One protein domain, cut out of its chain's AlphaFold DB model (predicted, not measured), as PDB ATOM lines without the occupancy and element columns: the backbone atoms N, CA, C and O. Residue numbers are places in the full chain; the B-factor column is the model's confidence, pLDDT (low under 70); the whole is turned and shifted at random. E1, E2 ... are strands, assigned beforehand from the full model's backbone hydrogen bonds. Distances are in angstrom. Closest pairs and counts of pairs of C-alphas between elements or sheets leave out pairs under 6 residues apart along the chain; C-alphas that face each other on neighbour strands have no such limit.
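AT A GLANCE: This is residues 405 to 418 and 436 to 559 of the 899 residues of the protein "Hypothetical protein" of Medioppia subpectinata (UniProt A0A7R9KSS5). Little regular structure: a strongly twisted six-stranded sheet, E2, E9, E6, E5, E3 and E4, with the long loops 477 to 490 and 496 to 509 reaching out beyond one end of it, and a small three-stranded sheet, E1, E8 and E7, towards the other end of the elongated whole. The 138 printed residues, under half in named strands, hold E1 to E9 in chain order and no named helix: all strand. Both sheets are mixed, ordered E2, E9, E6, E5, E3, E4 and E1, E8, E7. The whole is loose, radius of gyration of the C-alphas 17.7 A, spanning 58 by 35 by 35 A.

IN THESE COORDINATES: E1 is residues 406 to 408, beginning at C-alpha 406 (-69.359, -39.561, -14.585). E2 is 450 to 454, E3 470 to 476, 18.6 A long, E4 491 to 495, E5 510 to 515, E6 519 to 526, 21.8 A long, E7 534 to 537, E8 542 to 545, and E9 549 to 553, ending at C-alpha 553 (-39.761, -42.161, -21.998).

HOW THE PARTS SIT: E1 and E8 are parallel, N 407 to O 542 2.9 A. E5 and E6 form an antiparallel hairpin, N 521 to O 514 2.9 A.

THE WHOLE: Residues 419 to 435 are not printed; C-alphas 418 and 436 are 15.9 A apart. Links E2 to E3, E3 to E4 and E4 to E5 are long. pLDDT is under 70 at residues 410 to 418, 480 to 483, 486 and 497.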
ATOM      1  N   ASP A 405     -73.007 -41.998 -16.877       81.19
ATOM      2  CA  ASP A 405     -72.651 -41.168 -15.726       81.19
ATOM      3  C   ASP A 405     -71.131 -40.982 -15.596       81.19
ATOM      4  O   ASP A 405     -70.318 -41.758 -16.117       81.19
ATOM      5  N   VAL A 406     -70.748 -39.915 -14.889       83.69
ATOM      6  CA  VAL A 406     -69.359 -39.561 -14.585       83.69
ATOM      7  C   VAL A 406     -69.114 -39.778 -13.097       83.69
ATOM      8  O   VAL A 406     -69.702 -39.105 -12.253       83.69
ATOM      9  N   LEU A 407     -68.238 -40.727 -12.778       85.19
ATOM     10  CA  LEU A 407     -67.920 -41.143 -11.414       85.19
ATOM     11  C   LEU A 407     -66.487 -40.735 -11.041       85.19
ATOM     12  O   LEU A 407     -65.596 -40.702 -11.886       85.19
ATOM     13  N   PHE A 408     -66.228 -40.471  -9.764       82.56
ATOM     14  CA  PHE A 408     -64.864 -40.252  -9.274       82.56
ATOM     15  C   PHE A 408     -64.265 -41.568  -8.777       82.56
ATOM     16  O   PHE A 408     -64.916 -42.317  -8.044       82.56
ATOM     17  N   CYS A 409     -63.023 -41.867  -9.161       77.69
ATOM     18  CA  CYS A 409     -62.296 -42.990  -8.572       77.69
ATOM     19  C   CYS A 409     -61.912 -42.672  -7.125       77.69
ATOM     20  O   CYS A 409     -61.350 -41.618  -6.838       77.69
ATOM     21  N   SER A 410     -62.128 -43.617  -6.210       62.41
ATOM     22  CA  SER A 410     -61.507 -43.547  -4.893       62.41
ATOM     23  C   SER A 410     -60.043 -43.986  -4.997       62.41
ATOM     24  O   SER A 410     -59.772 -45.131  -5.363       62.41
ATOM     25  N   ASN A 411     -59.101 -43.130  -4.580       56.25
ATOM     26  CA  ASN A 411     -57.661 -43.441  -4.473       56.25
ATOM     27  C   ASN A 411     -57.336 -44.466  -3.353       56.25
ATOM     28  O   ASN A 411     -56.242 -44.502  -2.791       56.25
ATOM     29  N   THR A 412     -58.285 -45.340  -3.019       53.47
ATOM     30  CA  THR A 412     -58.053 -46.532  -2.209       53.47
ATOM     31  C   THR A 412     -57.097 -47.460  -2.951       53.47
ATOM     32  O   THR A 412     -57.466 -48.060  -3.967       53.47
ATOM     33  N   ARG A 413     -55.884 -47.624  -2.409       52.59
ATOM     34  CA  ARG A 413     -55.002 -48.755  -2.734       52.59
ATOM     35  C   ARG A 413     -55.811 -50.050  -2.700       52.59
ATOM     36  O   ARG A 413     -56.697 -50.199  -1.856       52.59
ATOM     37  N   ILE A 414     -55.515 -50.969  -3.621       48.81
ATOM     38  CA  ILE A 414     -56.237 -52.239  -3.740       48.81
ATOM     39  C   ILE A 414     -56.157 -52.967  -2.396       48.81
ATOM     40  O   ILE A 414     -55.098 -53.468  -2.016       48.81
ATOM     41  N   LYS A 415     -57.288 -53.039  -1.684       42.88
ATOM     42  CA  LYS A 415     -57.452 -53.987  -0.587       42.88
ATOM     43  C   LYS A 415     -57.447 -55.374  -1.214       42.88
ATOM     44  O   LYS A 415     -58.439 -55.791  -1.810       42.88
ATOM     45  N   VAL A 416     -56.300 -56.045  -1.141       41.97
ATOM     46  CA  VAL A 416     -56.198 -57.475  -1.446       41.97
ATOM     47  C   VAL A 416     -57.240 -58.185  -0.581       41.97
ATOM     48  O   VAL A 416     -57.381 -57.849   0.590       41.97
ATOM     49  N   ASN A 417     -58.010 -59.113  -1.154       38.78
ATOM     50  CA  ASN A 417     -59.083 -59.784  -0.421       38.78
ATOM     51  C   ASN A 417     -58.503 -60.643   0.715       38.78
ATOM     52  O   ASN A 417     -58.103 -61.783   0.493       38.78
ATOM     53  N   GLU A 418     -58.513 -60.102   1.932       43.09
ATOM     54  CA  GLU A 418     -58.090 -60.782   3.166       43.09
ATOM     55  C   GLU A 418     -59.011 -61.972   3.518       43.09
ATOM     56  O   GLU A 418     -58.610 -62.876   4.240       43.09
ATOM     57  N   ILE A 436     -51.124 -60.289 -11.193       82.12
ATOM     58  CA  ILE A 436     -52.442 -59.918 -11.724       82.12
ATOM     59  C   ILE A 436     -53.047 -61.118 -12.466       82.12
ATOM     60  O   ILE A 436     -52.485 -61.592 -13.459       82.12
ATOM     61  N   ASN A 437     -54.187 -61.613 -11.987       84.06
ATOM     62  CA  ASN A 437     -54.772 -62.895 -12.380       84.06
ATOM     63  C   ASN A 437     -55.935 -62.746 -13.369       84.06
ATOM     64  O   ASN A 437     -56.060 -63.554 -14.294       84.06
ATOM     65  N   THR A 438     -56.770 -61.718 -13.207       86.31
ATOM     66  CA  THR A 438     -57.930 -61.455 -14.078       86.31
ATOM     67  C   THR A 438     -57.775 -60.179 -14.907       86.31
ATOM     68  O   THR A 438     -56.885 -59.362 -14.693       86.31
ATOM     69  N   ILE A 439     -58.655 -60.005 -15.899       87.50
ATOM     70  CA  ILE A 439     -58.695 -58.793 -16.734       87.50
ATOM     71  C   ILE A 439     -59.291 -57.615 -15.947       87.50
ATOM     72  O   ILE A 439     -58.886 -56.477 -16.154       87.50
ATOM     73  N   SER A 440     -60.202 -57.879 -15.007       85.69
ATOM     74  CA  SER A 440     -60.812 -56.855 -14.150       85.69
ATOM     75  C   SER A 440     -59.793 -56.171 -13.231       85.69
ATOM     76  O   SER A 440     -59.934 -54.990 -12.935       85.69
ATOM     77  N   GLU A 441     -58.744 -56.890 -12.823       84.94
ATOM     78  CA  GLU A 441     -57.606 -56.358 -12.057       84.94
ATOM     79  C   GLU A 441     -56.668 -55.458 -12.888       84.94
ATOM     80  O   GLU A 441     -55.865 -54.735 -12.312       84.94
ATOM     81  N   LEU A 442     -56.774 -55.450 -14.225       88.12
ATOM     82  CA  LEU A 442     -56.025 -54.536 -15.110       88.12
ATOM     83  C   LEU A 442     -56.710 -53.163 -15.267       88.12
ATOM     84  O   LEU A 442     -56.396 -52.411 -16.190       88.12
ATOM     85  N   THR A 443     -57.683 -52.837 -14.413       87.62
ATOM     86  CA  THR A 443     -58.418 -51.569 -14.479       87.62
ATOM     87  C   THR A 443     -57.634 -50.419 -13.845       87.62
ATOM     88  O   THR A 443     -57.176 -50.519 -12.714       87.62
ATOM     89  N   ALA A 444     -57.561 -49.271 -14.522       87.19
ATOM     90  CA  ALA A 444     -56.994 -48.043 -13.950       87.19
ATOM     91  C   ALA A 444     -57.930 -47.352 -12.925       87.19
ATOM     92  O   ALA A 444     -57.590 -46.299 -12.383       87.19
ATOM     93  N   ARG A 445     -59.122 -47.921 -12.656       84.31
ATOM     94  CA  ARG A 445     -60.115 -47.373 -11.708       84.31
ATOM     95  C   ARG A 445     -59.639 -47.383 -10.243       84.31
ATOM     96  O   ARG A 445     -60.269 -46.731  -9.416       84.31
ATOM     97  N   ASN A 446     -58.592 -48.139  -9.913       79.00
ATOM     98  CA  ASN A 446     -58.001 -48.246  -8.578       79.00
ATOM     99  C   ASN A 446     -56.460 -48.296  -8.669       79.00
ATOM    100  O   ASN A 446     -55.899 -48.187  -9.759       79.00
ATOM    101  N   GLY A 447     -55.778 -48.395  -7.523       80.94
ATOM    102  CA  GLY A 447     -54.310 -48.385  -7.467       80.94
ATOM    103  C   GLY A 447     -53.677 -47.035  -7.834       80.94
ATOM    104  O   GLY A 447     -54.367 -46.063  -8.147       80.94
ATOM    105  N   GLU A 448     -52.349 -46.974  -7.777       85.69
ATOM    106  CA  GLU A 448     -51.560 -45.814  -8.209       85.69
ATOM    107  C   GLU A 448     -51.266 -45.926  -9.711       85.69
ATOM    108  O   GLU A 448     -50.926 -47.004 -10.201       85.69
ATOM    109  N   VAL A 449     -51.444 -44.830 -10.453       88.69
ATOM    110  CA  VAL A 449     -51.341 -44.796 -11.919       88.69
ATOM    111  C   VAL A 449     -50.364 -43.706 -12.337       88.69
ATOM    112  O   VAL A 449     -50.586 -42.530 -12.058       88.69
ATOM    113  N   VAL A 450     -49.307 -44.107 -13.039       91.94
ATOM    114  CA  VAL A 450     -48.331 -43.208 -13.667       91.94
ATOM    115  C   VAL A 450     -48.532 -43.187 -15.182       91.94
ATOM    116  O   VAL A 450     -48.886 -44.206 -15.779       91.94
ATOM    117  N   VAL A 451     -48.304 -42.031 -15.803       93.12
ATOM    118  CA  VAL A 451     -48.294 -41.868 -17.262       93.12
ATOM    119  C   VAL A 451     -46.855 -41.977 -17.762       93.12
ATOM    120  O   VAL A 451     -45.936 -41.432 -17.156       93.12
ATOM    121  N   MET A 452     -46.682 -42.717 -18.856       93.62
ATOM    122  CA  MET A 452     -45.414 -42.953 -19.548       93.62
ATOM    123  C   MET A 452     -45.595 -42.486 -20.994       93.62
ATOM    124  O   MET A 452     -46.201 -43.198 -21.799       93.62
ATOM    125  N   GLU A 453     -45.143 -41.274 -21.291       93.44
ATOM    126  CA  GLU A 453     -45.242 -40.647 -22.611       93.44
ATOM    127  C   GLU A 453     -43.972 -40.941 -23.414       93.44
ATOM    128  O   GLU A 453     -42.875 -40.724 -22.919       93.44
ATOM    129  N   TYR A 454     -44.094 -41.484 -24.627       93.00
ATOM    130  CA  TYR A 454     -42.936 -41.830 -25.460       93.00
ATOM    131  C   TYR A 454     -42.573 -40.655 -26.368       93.00
ATOM    132  O   TYR A 454     -43.452 -40.149 -27.063       93.00
ATOM    133  N   SER A 455     -41.295 -40.267 -26.408       91.25
ATOM    134  CA  SER A 455     -40.824 -39.235 -27.346       91.25
ATOM    135  C   SER A 455     -40.634 -39.753 -28.780       91.25
ATOM    136  O   SER A 455     -40.698 -38.984 -29.735       91.25
ATOM    137  N   GLU A 456     -40.440 -41.064 -28.957       86.69
ATOM    138  CA  GLU A 456     -40.419 -41.714 -30.273       86.69
ATOM    139  C   GLU A 456     -41.838 -41.781 -30.882       86.69
ATOM    140  O   GLU A 456     -42.759 -42.281 -30.238       86.69
ATOM    141  N   GLU A 457     -42.013 -41.365 -32.148       83.88
ATOM    142  CA  GLU A 457     -43.300 -41.471 -32.876       83.88
ATOM    143  C   GLU A 457     -43.670 -42.941 -33.192       83.88
ATOM    144  O   GLU A 457     -44.749 -43.421 -32.837       83.88
ATOM    145  N   GLU A 458     -42.766 -43.683 -33.847       82.88
ATOM    146  CA  GLU A 458     -42.889 -45.130 -34.096       82.88
ATOM    147  C   GLU A 458     -41.861 -45.920 -33.251       82.88
ATOM    148  O   GLU A 458     -40.869 -46.422 -33.793       82.88
ATOM    149  N   PRO A 459     -42.069 -46.059 -31.924       88.44
ATOM    150  CA  PRO A 459     -41.135 -46.753 -31.044       88.44
ATOM    151  C   PRO A 459     -40.971 -48.234 -31.441       88.44
ATOM    152  O   PRO A 459     -41.972 -48.906 -31.727       88.44
ATOM    153  N   PRO A 460     -39.746 -48.805 -31.415       88.38
ATOM    154  CA  PRO A 460     -39.492 -50.184 -31.841       88.38
ATOM    155  C   PRO A 460     -40.349 -51.240 -31.127       88.38
ATOM    156  O   PRO A 460     -40.698 -52.257 -31.737       88.38
ATOM    157  N   PHE A 461     -40.722 -51.012 -29.865       91.50
ATOM    158  CA  PHE A 461     -41.626 -51.887 -29.123       91.50
ATOM    159  C   PHE A 461     -42.641 -51.104 -28.288       91.50
ATOM    160  O   PHE A 461     -42.285 -50.317 -27.416       91.50
ATOM    161  N   LEU A 462     -43.923 -51.422 -28.474       89.69
ATOM    162  CA  LEU A 462     -44.996 -51.014 -27.569       89.69
ATOM    163  C   LEU A 462     -45.487 -52.215 -26.762       89.69
ATOM    164  O   LEU A 462     -45.728 -53.295 -27.306       89.69
ATOM    165  N   MET A 463     -45.662 -52.017 -25.457       91.06
ATOM    166  CA  MET A 463     -46.295 -53.007 -24.586       91.06
ATOM    167  C   MET A 463     -47.789 -53.141 -24.899       91.06
ATOM    168  O   MET A 463     -48.481 -52.160 -25.172       91.06
ATOM    169  N   ARG A 464     -48.317 -54.362 -24.793       89.75
ATOM    170  CA  ARG A 464     -49.766 -54.609 -24.774       89.75
ATOM    171  C   ARG A 464     -50.285 -54.570 -23.337       89.75
ATOM    172  O   ARG A 464     -49.567 -54.912 -22.398       89.75
ATOM    173  N   VAL A 465     -51.557 -54.205 -23.179       91.12
ATOM    174  CA  VAL A 465     -52.248 -54.173 -21.880       91.12
ATOM    175  C   VAL A 465     -52.073 -55.510 -21.147       91.12
ATOM    176  O   VAL A 465     -52.314 -56.576 -21.715       91.12
ATOM    177  N   GLY A 466     -51.634 -55.444 -19.888       89.88
ATOM    178  CA  GLY A 466     -51.345 -56.608 -19.047       89.88
ATOM    179  C   GLY A 466     -49.908 -57.141 -19.108       89.88
ATOM    180  O   GLY A 466     -49.592 -58.066 -18.355       89.88
ATOM    181  N   MET A 467     -49.036 -56.588 -19.954       92.19
ATOM    182  CA  MET A 467     -47.585 -56.756 -19.803       92.19
ATOM    183  C   MET A 467     -47.057 -55.898 -18.646       92.19
ATOM    184  O   MET A 467     -47.712 -54.945 -18.228       92.19
ATOM    185  N   GLY A 468     -45.878 -56.247 -18.134       90.62
ATOM    186  CA  GLY A 468     -45.170 -55.522 -17.083       90.62
ATOM    187  C   GLY A 468     -43.789 -55.037 -17.527       90.62
ATOM    188  O   GLY A 468     -43.176 -55.584 -18.445       90.62
ATOM    189  N   SER A 469     -43.302 -54.012 -16.830       92.88
ATOM    190  CA  SER A 469     -41.924 -53.506 -16.848       92.88
ATOM    191  C   SER A 469     -41.490 -53.225 -15.407       92.88
ATOM    192  O   SER A 469     -42.339 -53.122 -14.520       92.88
ATOM    193  N   LYS A 470     -40.187 -53.067 -15.174       91.12
ATOM    194  CA  LYS A 470     -39.646 -52.463 -13.949       91.12
ATOM    195  C   LYS A 470     -39.213 -51.021 -14.226       91.12
ATOM    196  O   LYS A 470     -38.764 -50.721 -15.332       91.12
ATOM    197  N   ILE A 471     -39.307 -50.157 -13.216       92.50
ATOM    198  CA  ILE A 471     -38.583 -48.882 -13.180       92.50
ATOM    199  C   ILE A 471     -37.292 -49.133 -12.400       92.50
ATOM    200  O   ILE A 471     -37.333 -49.496 -11.226       92.50
ATOM    201  N   MET A 472     -36.149 -48.969 -13.057       91.12
ATOM    202  CA  MET A 472     -34.823 -49.183 -12.482       91.12
ATOM    203  C   MET A 472     -34.143 -47.837 -12.245       91.12
ATOM    204  O   MET A 472     -34.079 -47.016 -13.157       91.12
ATOM    205  N   ASN A 473     -33.583 -47.617 -11.057       91.81
ATOM    206  CA  ASN A 473     -32.707 -46.478 -10.788       91.81
ATOM    207  C   ASN A 473     -31.247 -46.935 -10.889       91.81
ATOM    208  O   ASN A 473     -30.746 -47.624 -10.001       91.81
ATOM    209  N   TYR A 474     -30.573 -46.588 -11.984       91.00
ATOM    210  CA  TYR A 474     -29.183 -46.961 -12.228       91.00
ATOM    211  C   TYR A 474     -28.225 -45.923 -11.642       91.00
ATOM    212  O   TYR A 474     -28.056 -44.844 -12.205       91.00
ATOM    213  N   PHE A 475     -27.566 -46.261 -10.531       89.19
ATOM    214  CA  PHE A 475     -26.653 -45.371  -9.804       89.19
ATOM    215  C   PHE A 475     -25.199 -45.849  -9.906       89.19
ATOM    216  O   PHE A 475     -24.889 -46.983  -9.537       89.19
ATOM    217  N   LYS A 476     -24.286 -44.987 -10.365       87.38
ATOM    218  CA  LYS A 476     -22.848 -45.302 -10.439       87.38
ATOM    219  C   LYS A 476     -22.134 -44.748  -9.214       87.38
ATOM    220  O   LYS A 476     -22.197 -43.551  -8.941       87.38
ATOM    221  N   THR A 477     -21.436 -45.595  -8.467       81.69
ATOM    222  CA  THR A 477     -20.831 -45.188  -7.192       81.69
ATOM    223  C   THR A 477     -19.620 -44.262  -7.352       81.69
ATOM    224  O   THR A 477     -18.872 -44.280  -8.335       81.69
ATOM    225  N   THR A 478     -19.429 -43.431  -6.332       79.56
ATOM    226  CA  THR A 478     -18.222 -42.652  -6.045       79.56
ATOM    227  C   THR A 478     -17.259 -43.442  -5.156       79.56
ATOM    228  O   THR A 478     -17.623 -44.444  -4.545       79.56
ATOM    229  N   LYS A 479     -16.018 -42.956  -5.024       70.50
ATOM    230  CA  LYS A 479     -15.079 -43.432  -3.984       70.50
ATOM    231  C   LYS A 479     -15.424 -42.907  -2.583       70.50
ATOM    232  O   LYS A 479     -14.909 -43.414  -1.591       70.50
ATOM    233  N   GLU A 480     -16.270 -41.886  -2.519       67.50
ATOM    234  CA  GLU A 480     -16.792 -41.273  -1.299       67.50
ATOM    235  C   GLU A 480     -18.141 -41.902  -0.922       67.50
ATOM    236  O   GLU A 480     -18.877 -42.371  -1.795       67.50
ATOM    237  N   LYS A 481     -18.459 -41.935   0.381       60.75
ATOM    238  CA  LYS A 481     -19.696 -42.528   0.918       60.75
ATOM    239  C   LYS A 481     -20.911 -41.628   0.654       60.75
ATOM    240  O   LYS A 481     -21.385 -40.946   1.560       60.75
ATOM    241  N   ASN A 482     -21.419 -41.652  -0.573       61.31
ATOM    242  CA  ASN A 482     -22.660 -40.966  -0.930       61.31
ATOM    243  C   ASN A 482     -23.885 -41.692  -0.347       61.31
ATOM    244  O   ASN A 482     -23.885 -42.913  -0.176       61.31
ATOM    245  N   SER A 483     -24.945 -40.933  -0.070       68.56
ATOM    246  CA  SER A 483     -26.257 -41.467   0.298       68.56
ATOM    247  C   SER A 483     -26.933 -42.170  -0.882       68.56
ATOM    248  O   SER A 483     -26.887 -41.675  -2.006       68.56
ATOM    249  N   LEU A 484     -27.599 -43.292  -0.594       73.31
ATOM    250  CA  LEU A 484     -28.478 -44.031  -1.510       73.31
ATOM    251  C   LEU A 484     -29.537 -43.105  -2.167       73.31
ATOM    252  O   LEU A 484     -30.374 -42.654  -1.384       73.31
ATOM    253  N   PRO A 485     -29.596 -42.791  -3.486       72.25
ATOM    254  CA  PRO A 485     -30.758 -42.067  -4.006       72.25
ATOM    255  C   PRO A 485     -31.979 -42.996  -4.002       72.25
ATOM    256  O   PRO A 485     -31.972 -44.051  -4.639       72.25
ATOM    257  N   LEU A 486     -33.020 -42.610  -3.265       69.69
ATOM    258  CA  LEU A 486     -34.275 -43.349  -3.165       69.69
ATOM    259  C   LEU A 486     -35.345 -42.626  -3.990       69.69
ATOM    260  O   LEU A 486     -35.971 -41.689  -3.505       69.69
ATOM    261  N   GLU A 487     -35.527 -43.059  -5.235       76.50
ATOM    262  CA  GLU A 487     -36.569 -42.536  -6.124       76.50
ATOM    263  C   GLU A 487     -37.857 -43.350  -6.002       76.50
ATOM    264  O   GLU A 487     -37.830 -44.585  -5.942       76.50
ATOM    265  N   GLU A 488     -38.993 -42.657  -5.997       72.81
ATOM    266  CA  GLU A 488     -40.313 -43.281  -5.903       72.81
ATOM    267  C   GLU A 488     -40.562 -44.227  -7.090       72.81
ATOM    268  O   GLU A 488     -40.088 -44.003  -8.203       72.81
ATOM    269  N   TYR A 489     -41.300 -45.314  -6.844       77.31
ATOM    270  CA  TYR A 489     -41.585 -46.390  -7.809       77.31
ATOM    271  C   TYR A 489     -40.364 -47.168  -8.349       77.31
ATOM    272  O   TYR A 489     -40.558 -48.130  -9.094       77.31
ATOM    273  N   SER A 490     -39.129 -46.809  -7.978       82.94
ATOM    274  CA  SER A 490     -37.905 -47.379  -8.558       82.94
ATOM    275  C   SER A 490     -37.270 -48.510  -7.736       82.94
ATOM    276  O   SER A 490     -37.284 -48.508  -6.505       82.94
ATOM    277  N   GLU A 491     -36.640 -49.464  -8.424       83.88
ATOM    278  CA  GLU A 491     -35.709 -50.429  -7.833       83.88
ATOM    279  C   GLU A 491     -34.264 -49.952  -8.068       83.88
ATOM    280  O   GLU A 491     -33.810 -49.834  -9.209       83.88
ATOM    281  N   LEU A 492     -33.537 -49.644  -6.990       84.44
ATOM    282  CA  LEU A 492     -32.160 -49.149  -7.066       84.44
ATOM    283  C   LEU A 492     -31.190 -50.257  -7.504       84.44
ATOM    284  O   LEU A 492     -31.111 -51.315  -6.883       84.44
ATOM    285  N   ARG A 493     -30.389 -49.974  -8.535       85.25
ATOM    286  CA  ARG A 493     -29.373 -50.874  -9.082       85.25
ATOM    287  C   ARG A 493     -28.031 -50.159  -9.214       85.25
ATOM    288  O   ARG A 493     -27.864 -49.240 -10.013       85.25
ATOM    289  N   ILE A 494     -27.060 -50.608  -8.425       83.19
ATOM    290  CA  ILE A 494     -25.707 -50.044  -8.409       83.19
ATOM    291  C   ILE A 494     -24.906 -50.560  -9.611       83.19
ATOM    292  O   ILE A 494     -24.843 -51.765  -9.855       83.19
ATOM    293  N   VAL A 495     -24.282 -49.641 -10.347       81.31
ATOM    294  CA  VAL A 495     -23.445 -49.917 -11.522       81.31
ATOM    295  C   VAL A 495     -21.972 -49.789 -11.138       81.31
ATOM    296  O   VAL A 495     -21.508 -48.703 -10.789       81.31
ATOM    297  N   SER A 496     -21.240 -50.904 -11.203       70.12
ATOM    298  CA  SER A 496     -19.814 -51.001 -10.850       70.12
ATOM    299  C   SER A 496     -18.861 -50.874 -12.044       70.12
ATOM    300  O   SER A 496     -17.794 -50.279 -11.896       70.12
ATOM    301  N   THR A 497     -19.234 -51.429 -13.204       66.62
ATOM    302  CA  THR A 497     -18.310 -51.655 -14.332       66.62
ATOM    303  C   THR A 497     -18.859 -51.114 -15.653       66.62
ATOM    304  O   THR A 497     -18.375 -50.092 -16.131       66.62
ATOM    305  N   ASP A 498     -19.881 -51.760 -16.224       72.81
ATOM    306  CA  ASP A 498     -20.413 -51.438 -17.553       72.81
ATOM    307  C   ASP A 498     -21.763 -50.710 -17.465       72.81
ATOM    308  O   ASP A 498     -22.631 -51.071 -16.667       72.81
ATOM    309  N   SER A 499     -21.959 -49.695 -18.309       83.06
ATOM    310  CA  SER A 499     -23.223 -48.951 -18.392       83.06
ATOM    311  C   SER A 499     -24.333 -49.786 -19.051       83.06
ATOM    312  O   SER A 499     -24.068 -50.480 -20.035       83.06
ATOM    313  N   PRO A 500     -25.595 -49.696 -18.587       85.00
ATOM    314  CA  PRO A 500     -26.741 -50.307 -19.261       85.00
ATOM    315  C   PRO A 500     -27.244 -49.489 -20.471       85.00
ATOM    316  O   PRO A 500     -28.182 -49.927 -21.144       85.00
ATOM    317  N   PHE A 501     -26.655 -48.317 -20.735       89.50
ATOM    318  CA  PHE A 501     -26.976 -47.418 -21.849       89.50
ATOM    319  C   PHE A 501     -25.835 -47.368 -22.881       89.50
ATOM    320  O   PHE A 501     -24.835 -48.073 -22.754       89.50
ATOM    321  N   ILE A 502     -25.978 -46.539 -23.923       85.81
ATOM    322  CA  ILE A 502     -24.935 -46.365 -24.949       85.81
ATOM    323  C   ILE A 502     -23.778 -45.446 -24.501       85.81
ATOM    324  O   ILE A 502     -22.653 -45.625 -24.966       85.81
ATOM    325  N   GLY A 503     -24.041 -44.508 -23.585       86.38
ATOM    326  CA  GLY A 503     -23.034 -43.732 -22.854       86.38
ATOM    327  C   GLY A 503     -22.831 -44.254 -21.427       86.38
ATOM    328  O   GLY A 503     -23.646 -45.018 -20.903       86.38
ATOM    329  N   GLU A 504     -21.741 -43.851 -20.778       88.81
ATOM    330  CA  GLU A 504     -21.527 -44.052 -19.346       88.81
ATOM    331  C   GLU A 504     -22.329 -43.041 -18.513       88.81
ATOM    332  O   GLU A 504     -22.383 -41.857 -18.826       88.81
ATOM    333  N   ILE A 505     -22.888 -43.498 -17.391       89.88
ATOM    334  CA  ILE A 505     -23.365 -42.615 -16.314       89.88
ATOM    335  C   ILE A 505     -22.132 -42.005 -15.608       89.88
ATOM    336  O   ILE A 505     -21.099 -42.675 -15.497       89.88
ATOM    337  N   ASP A 506     -22.210 -40.778 -15.089       87.19
ATOM    338  CA  ASP A 506     -21.152 -40.206 -14.234       87.19
ATOM    339  C   ASP A 506     -21.124 -40.843 -12.837       87.19
ATOM    340  O   ASP A 506     -22.163 -41.146 -12.249       87.19
ATOM    341  N   SER A 507     -19.935 -40.979 -12.239       86.62
ATOM    342  CA  SER A 507     -19.815 -41.395 -10.833       86.62
ATOM    343  C   SER A 507     -20.488 -40.383  -9.903       86.62
ATOM    344  O   SER A 507     -20.090 -39.223  -9.845       86.62
ATOM    345  N   GLY A 508     -21.471 -40.849  -9.136       84.44
ATOM    346  CA  GLY A 508     -22.293 -40.042  -8.235       84.44
ATOM    347  C   GLY A 508     -23.637 -39.613  -8.822       84.44
ATOM    348  O   GLY A 508     -24.451 -39.084  -8.069       84.44
ATOM    349  N   LYS A 509     -23.901 -39.862 -10.115       87.38
ATOM    350  CA  LYS A 509     -25.222 -39.663 -10.729       87.38
ATOM    351  C   LYS A 509     -26.048 -40.955 -10.744       87.38
ATOM    352  O   LYS A 509     -25.523 -42.073 -10.752       87.38
ATOM    353  N   SER A 510     -27.359 -40.758 -10.797       89.25
ATOM    354  CA  SER A 510     -28.394 -41.759 -11.054       89.25
ATOM    355  C   SER A 510     -29.102 -41.460 -12.374       89.25
ATOM    356  O   SER A 510     -29.337 -40.296 -12.685       89.25
ATOM    357  N   GLN A 511     -29.488 -42.500 -13.114       91.56
ATOM    358  CA  GLN A 511     -30.379 -42.407 -14.273       91.56
ATOM    359  C   GLN A 511     -31.536 -43.395 -14.101       91.56
ATOM    360  O   GLN A 511     -31.313 -44.596 -13.931       91.56
ATOM    361  N   LEU A 512     -32.775 -42.905 -14.166       93.56
ATOM    362  CA  LEU A 512     -33.960 -43.762 -14.189       93.56
ATOM    363  C   LEU A 512     -34.118 -44.421 -15.566       93.56
ATOM    364  O   LEU A 512     -33.824 -43.807 -16.594       93.56
ATOM    365  N   ALA A 513     -34.602 -45.661 -15.583       94.19
ATOM    366  CA  ALA A 513     -34.929 -46.404 -16.793       94.19
ATOM    367  C   ALA A 513     -36.221 -47.213 -16.654       94.19
ATOM    368  O   ALA A 513     -36.463 -47.836 -15.622       94.19
ATOM    369  N   LEU A 514     -36.988 -47.294 -17.738       94.56
ATOM    370  CA  LEU A 514     -38.021 -48.305 -17.933       94.56
ATOM    371  C   LEU A 514     -37.367 -49.537 -18.567       94.56
ATOM    372  O   LEU A 514     -36.719 -49.426 -19.609       94.56
ATOM    373  N   GLU A 515     -37.515 -50.708 -17.948       93.12
ATOM    374  CA  GLU A 515     -36.853 -51.937 -18.395       93.12
ATOM    375  C   GLU A 515     -37.804 -53.137 -18.443       93.12
ATOM    376  O   GLU A 515     -38.536 -53.435 -17.494       93.12
ATOM    377  N   ASN A 516     -37.768 -53.852 -19.567       92.56
ATOM    378  CA  ASN A 516     -38.469 -55.112 -19.781       92.56
ATOM    379  C   ASN A 516     -37.680 -56.020 -20.742       92.56
ATOM    380  O   ASN A 516     -36.596 -55.684 -21.206       92.56
ATOM    381  N   ASN A 517     -38.240 -57.183 -21.070       90.75
ATOM    382  CA  ASN A 517     -37.605 -58.180 -21.939       90.75
ATOM    383  C   ASN A 517     -37.456 -57.744 -23.420       90.75
ATOM    384  O   ASN A 517     -36.817 -58.453 -24.199       90.75
ATOM    385  N   MET A 518     -38.063 -56.624 -23.835       92.25
ATOM    386  CA  MET A 518     -38.057 -56.127 -25.219       92.25
ATOM    387  C   MET A 518     -37.079 -54.964 -25.413       92.25
ATOM    388  O   MET A 518     -36.349 -54.942 -26.408       92.25
ATOM    389  N   PHE A 519     -37.053 -54.020 -24.468       94.06
ATOM    390  CA  PHE A 519     -36.223 -52.815 -24.498       94.06
ATOM    391  C   PHE A 519     -35.864 -52.315 -23.089       94.06
ATOM    392  O   PHE A 519     -36.523 -52.639 -22.097       94.06
ATOM    393  N   ARG A 520     -34.840 -51.461 -23.034       94.19
ATOM    394  CA  ARG A 520     -34.579 -50.516 -21.938       94.19
ATOM    395  C   ARG A 520     -34.708 -49.099 -22.499       94.19
ATOM    396  O   ARG A 520     -34.307 -48.888 -23.632       94.19
ATOM    397  N   SER A 521     -35.241 -48.134 -21.764       94.88
ATOM    398  CA  SER A 521     -35.227 -46.715 -22.166       94.88
ATOM    399  C   SER A 521     -34.943 -45.841 -20.941       94.88
ATOM    400  O   SER A 521     -35.447 -46.180 -19.867       94.88
ATOM    401  N   PRO A 522     -34.130 -44.770 -21.040       94.69
ATOM    402  CA  PRO A 522     -34.031 -43.776 -19.979       94.69
ATOM    403  C   PRO A 522     -35.372 -43.044 -19.821       94.69
ATOM    404  O   PRO A 522     -36.005 -42.673 -20.809       94.69
ATOM    405  N   ILE A 523     -35.798 -42.830 -18.576       95.31
ATOM    406  CA  ILE A 523     -37.019 -42.074 -18.270       95.31
ATOM    407  C   ILE A 523     -36.722 -40.862 -17.396       95.31
ATOM    408  O   ILE A 523     -35.790 -40.878 -16.590       95.31
ATOM    409  N   PHE A 524     -37.552 -39.836 -17.544       93.94
ATOM    410  CA  PHE A 524     -37.397 -38.526 -16.923       93.94
ATOM    411  C   PHE A 524     -38.722 -38.136 -16.269       93.94
ATOM    412  O   PHE A 524     -39.780 -38.345 -16.857       93.94
ATOM    413  N   ARG A 525     -38.686 -37.664 -15.019       92.44
ATOM    414  CA  ARG A 525     -39.889 -37.385 -14.221       92.44
ATOM    415  C   ARG A 525     -40.235 -35.902 -14.300       92.44
ATOM    416  O   ARG A 525     -39.404 -35.075 -13.937       92.44
ATOM    417  N   HIS A 526     -41.475 -35.590 -14.665       92.38
ATOM    418  CA  HIS A 526     -41.985 -34.218 -14.725       92.38
ATOM    419  C   HIS A 526     -43.169 -34.021 -13.766       92.38
ATOM    420  O   HIS A 526     -43.797 -34.977 -13.298       92.38
ATOM    421  N   SER A 527     -43.481 -32.762 -13.465       90.50
ATOM    422  CA  SER A 527     -44.724 -32.377 -12.792       90.50
ATOM    423  C   SER A 527     -45.913 -32.538 -13.741       90.50
ATOM    424  O   SER A 527     -45.879 -32.025 -14.857       90.50
ATOM    425  N   CYS A 528     -46.974 -33.212 -13.299       87.56
ATOM    426  CA  CYS A 528     -48.223 -33.285 -14.056       87.56
ATOM    427  C   CYS A 528     -48.963 -31.928 -13.969       87.56
ATOM    428  O   CYS A 528     -49.038 -31.385 -12.863       87.56
ATOM    429  N   PRO A 529     -49.482 -31.359 -15.077       87.81
ATOM    430  CA  PRO A 529     -50.216 -30.092 -15.045       87.81
ATOM    431  C   PRO A 529     -51.505 -30.165 -14.212       87.81
ATOM    432  O   PRO A 529     -52.249 -31.138 -14.295       87.81
ATOM    433  N   GLU A 530     -51.829 -29.101 -13.469       88.56
ATOM    434  CA  GLU A 530     -53.060 -29.021 -12.651       88.56
ATOM    435  C   GLU A 530     -54.363 -29.032 -13.485       88.56
ATOM    436  O   GLU A 530     -55.458 -29.193 -12.945       88.56
ATOM    437  N   THR A 531     -54.256 -28.864 -14.805       92.38
ATOM    438  CA  THR A 531     -55.361 -28.936 -15.772       92.38
ATOM    439  C   THR A 531     -55.738 -30.362 -16.180       92.38
ATOM    440  O   THR A 531     -56.825 -30.565 -16.729       92.38
ATOM    441  N   ASP A 532     -54.867 -31.345 -15.937       91.56
ATOM    442  CA  ASP A 532     -54.857 -32.594 -16.698       91.56
ATOM    443  C   ASP A 532     -55.337 -33.791 -15.863       91.56
ATOM    444  O   ASP A 532     -54.700 -34.231 -14.905       91.56
ATOM    445  N   PHE A 533     -56.473 -34.369 -16.266       90.62
ATOM    446  CA  PHE A 533     -57.135 -35.463 -15.549       90.62
ATOM    447  C   PHE A 533     -57.288 -36.712 -16.419       90.62
ATOM    448  O   PHE A 533     -57.665 -36.647 -17.593       90.62
ATOM    449  N   LEU A 534     -57.073 -37.886 -15.824       90.75
ATOM    450  CA  LEU A 534     -57.230 -39.163 -16.511       90.75
ATOM    451  C   LEU A 534     -58.711 -39.569 -16.555       90.75
ATOM    452  O   LEU A 534     -59.299 -39.975 -15.550       90.75
ATOM    453  N   ILE A 535     -59.292 -39.506 -17.756       89.62
ATOM    454  CA  ILE A 535     -60.656 -39.962 -18.042       89.62
ATOM    455  C   ILE A 535     -60.637 -41.434 -18.472       89.62
ATOM    456  O   ILE A 535     -60.217 -41.776 -19.579       89.62
ATOM    457  N   ILE A 536     -61.145 -42.320 -17.618       88.56
ATOM    458  CA  ILE A 536     -61.284 -43.751 -17.908       88.56
ATOM    459  C   ILE A 536     -62.715 -44.009 -18.372       88.56
ATOM    460  O   ILE A 536     -63.658 -43.992 -17.581       88.56
ATOM    461  N   ARG A 537     -62.894 -44.294 -19.661       85.38
ATOM    462  CA  ARG A 537     -64.184 -44.732 -20.197       85.38
ATOM    463  C   ARG A 537     -64.323 -46.253 -20.134       85.38
ATOM    464  O   ARG A 537     -63.396 -46.982 -20.478       85.38
ATOM    465  N   THR A 538     -65.517 -46.715 -19.786       84.06
ATOM    466  CA  THR A 538     -65.959 -48.108 -19.944       84.06
ATOM    467  C   THR A 538     -67.286 -48.172 -20.707       84.06
ATOM    468  O   THR A 538     -67.797 -47.134 -21.134       84.06
ATOM    469  N   ASP A 539     -67.818 -49.375 -20.935       81.69
ATOM    470  CA  ASP A 539     -69.081 -49.549 -21.665       81.69
ATOM    471  C   ASP A 539     -70.296 -49.042 -20.869       81.69
ATOM    472  O   ASP A 539     -71.249 -48.574 -21.489       81.69
ATOM    473  N   ASP A 540     -70.222 -49.059 -19.530       82.31
ATOM    474  CA  ASP A 540     -71.296 -48.616 -18.627       82.31
ATOM    475  C   ASP A 540     -71.179 -47.139 -18.204       82.31
ATOM    476  O   ASP A 540     -72.183 -46.451 -18.083       82.31
ATOM    477  N   ASN A 541     -69.959 -46.670 -17.901       86.38
ATOM    478  CA  ASN A 541     -69.716 -45.401 -17.196       86.38
ATOM    479  C   ASN A 541     -68.374 -44.745 -17.567       86.38
ATOM    480  O   ASN A 541     -67.430 -45.420 -18.006       86.38
ATOM    481  N   TYR A 542     -68.275 -43.436 -17.322       88.94
ATOM    482  CA  TYR A 542     -67.023 -42.677 -17.285       88.94
ATOM    483  C   TYR A 542     -66.501 -42.554 -15.850       88.94
ATOM    484  O   TYR A 542     -67.274 -42.450 -14.900       88.94
ATOM    485  N   TYR A 543     -65.178 -42.520 -15.700       89.06
ATOM    486  CA  TYR A 543     -64.504 -42.300 -14.424       89.06
ATOM    487  C   TYR A 543     -63.427 -41.223 -14.563       89.06
ATOM    488  O   TYR A 543     -62.734 -41.182 -15.581       89.06
ATOM    489  N   VAL A 544     -63.267 -40.386 -13.541       90.81
ATOM    490  CA  VAL A 544     -62.251 -39.324 -13.466       90.81
ATOM    491  C   VAL A 544     -61.297 -39.605 -12.309       90.81
ATOM    492  O   VAL A 544     -61.743 -39.968 -11.213       90.81
ATOM    493  N   ARG A 545     -59.992 -39.427 -12.543       89.12
ATOM    494  CA  ARG A 545     -58.958 -39.464 -11.500       89.12
ATOM    495  C   ARG A 545     -57.752 -38.584 -11.823       89.12
ATOM    496  O   ARG A 545     -57.472 -38.289 -12.982       89.12
ATOM    497  N   GLU A 546     -57.006 -38.253 -10.779       88.62
ATOM    498  CA  GLU A 546     -55.654 -37.698 -10.865       88.62
ATOM    499  C   GLU A 546     -54.638 -38.766 -11.319       88.62
ATOM    500  O   GLU A 546     -54.842 -39.979 -11.142       88.62
ATOM    501  N   VAL A 547     -53.522 -38.295 -11.878       89.00
ATOM    502  CA  VAL A 547     -52.336 -39.083 -12.241       89.00
ATOM    503  C   VAL A 547     -51.287 -38.945 -11.132       89.00
ATOM    504  O   VAL A 547     -51.004 -37.846 -10.673       89.00
ATOM    505  N   ASN A 548     -50.692 -40.056 -10.690       87.88
ATOM    506  CA  ASN A 548     -49.751 -40.075  -9.561       87.88
ATOM    507  C   ASN A 548     -48.303 -39.705  -9.943       87.88
ATOM    508  O   ASN A 548     -47.480 -39.455  -9.065       87.88
ATOM    509  N   GLY A 549     -47.982 -39.677 -11.236       88.94
ATOM    510  CA  GLY A 549     -46.688 -39.238 -11.756       88.94
ATOM    511  C   GLY A 549     -46.655 -39.258 -13.282       88.94
ATOM    512  O   GLY A 549     -47.248 -40.142 -13.902       88.94
ATOM    513  N   LEU A 550     -45.961 -38.285 -13.872       93.25
ATOM    514  CA  LEU A 550     -45.739 -38.162 -15.310       93.25
ATOM    515  C   LEU A 550     -44.264 -38.444 -15.615       93.25
ATOM    516  O   LEU A 550     -43.376 -37.877 -14.972       93.25
ATOM    517  N   PHE A 551     -44.014 -39.327 -16.579       94.56
ATOM    518  CA  PHE A 551     -42.675 -39.689 -17.023       94.56
ATOM    519  C   PHE A 551     -42.561 -39.616 -18.545       94.56
ATOM    520  O   PHE A 551     -43.328 -40.272 -19.253       94.56
ATOM    521  N   THR A 552     -41.555 -38.893 -19.029       94.94
ATOM    522  CA  THR A 552     -41.129 -38.937 -20.430       94.94
ATOM    523  C   THR A 552     -40.204 -40.134 -20.615       94.94
ATOM    524  O   THR A 552     -39.225 -40.302 -19.885       94.94
ATOM    525  N   VAL A 553     -40.525 -40.988 -21.579       94.81
ATOM    526  CA  VAL A 553     -39.761 -42.161 -21.998       94.81
ATOM    527  C   VAL A 553     -38.986 -41.777 -23.247       94.81
ATOM    528  O   VAL A 553     -39.572 -41.607 -24.317       94.81
ATOM    529  N   GLY A 554     -37.672 -41.630 -23.092       92.69
ATOM    530  CA  GLY A 554     -36.781 -41.281 -24.191       92.69
ATOM    531  C   GLY A 554     -36.485 -42.466 -25.110       92.69
ATOM    532  O   GLY A 554     -37.167 -43.498 -25.085       92.69
ATOM    533  N   GLN A 555     -35.415 -42.343 -25.893       91.44
ATOM    534  CA  GLN A 555     -35.106 -43.299 -26.950       91.44
ATOM    535  C   GLN A 555     -34.996 -44.755 -26.453       91.44
ATOM    536  O   GLN A 555     -34.284 -45.061 -25.488       91.44
ATOM    537  N   GLN A 556     -35.674 -45.687 -27.129       93.06
ATOM    538  CA  GLN A 556     -35.616 -47.102 -26.772       93.06
ATOM    539  C   GLN A 556     -34.277 -47.728 -27.158       93.06
ATOM    540  O   GLN A 556     -33.739 -47.507 -28.236       93.06
ATOM    541  N   LEU A 557     -33.776 -48.613 -26.300       93.00
ATOM    542  CA  LEU A 557     -32.597 -49.448 -26.509       93.00
ATOM    543  C   LEU A 557     -33.049 -50.916 -26.670       93.00
ATOM    544  O   LEU A 557     -33.310 -51.593 -25.668       93.00
ATOM    545  N   PRO A 558     -33.188 -51.424 -27.913       93.19
ATOM    546  CA  PRO A 558     -33.682 -52.772 -28.194       93.19
ATOM    547  C   PRO A 558     -32.874 -53.899 -27.541       93.19
ATOM    548  O   PRO A 558     -31.694 -54.093 -27.833       93.19
ATOM    549  N   LEU A 559     -33.545 -54.715 -26.727       91.69
ATOM    550  CA  LEU A 559     -33.000 -55.954 -26.163       91.69
ATOM    551  C   LEU A 559     -33.428 -57.182 -26.985       91.69
ATOM    552  O   LEU A 559     -32.656 -58.132 -27.119       91.69
TER     553      LEU A 559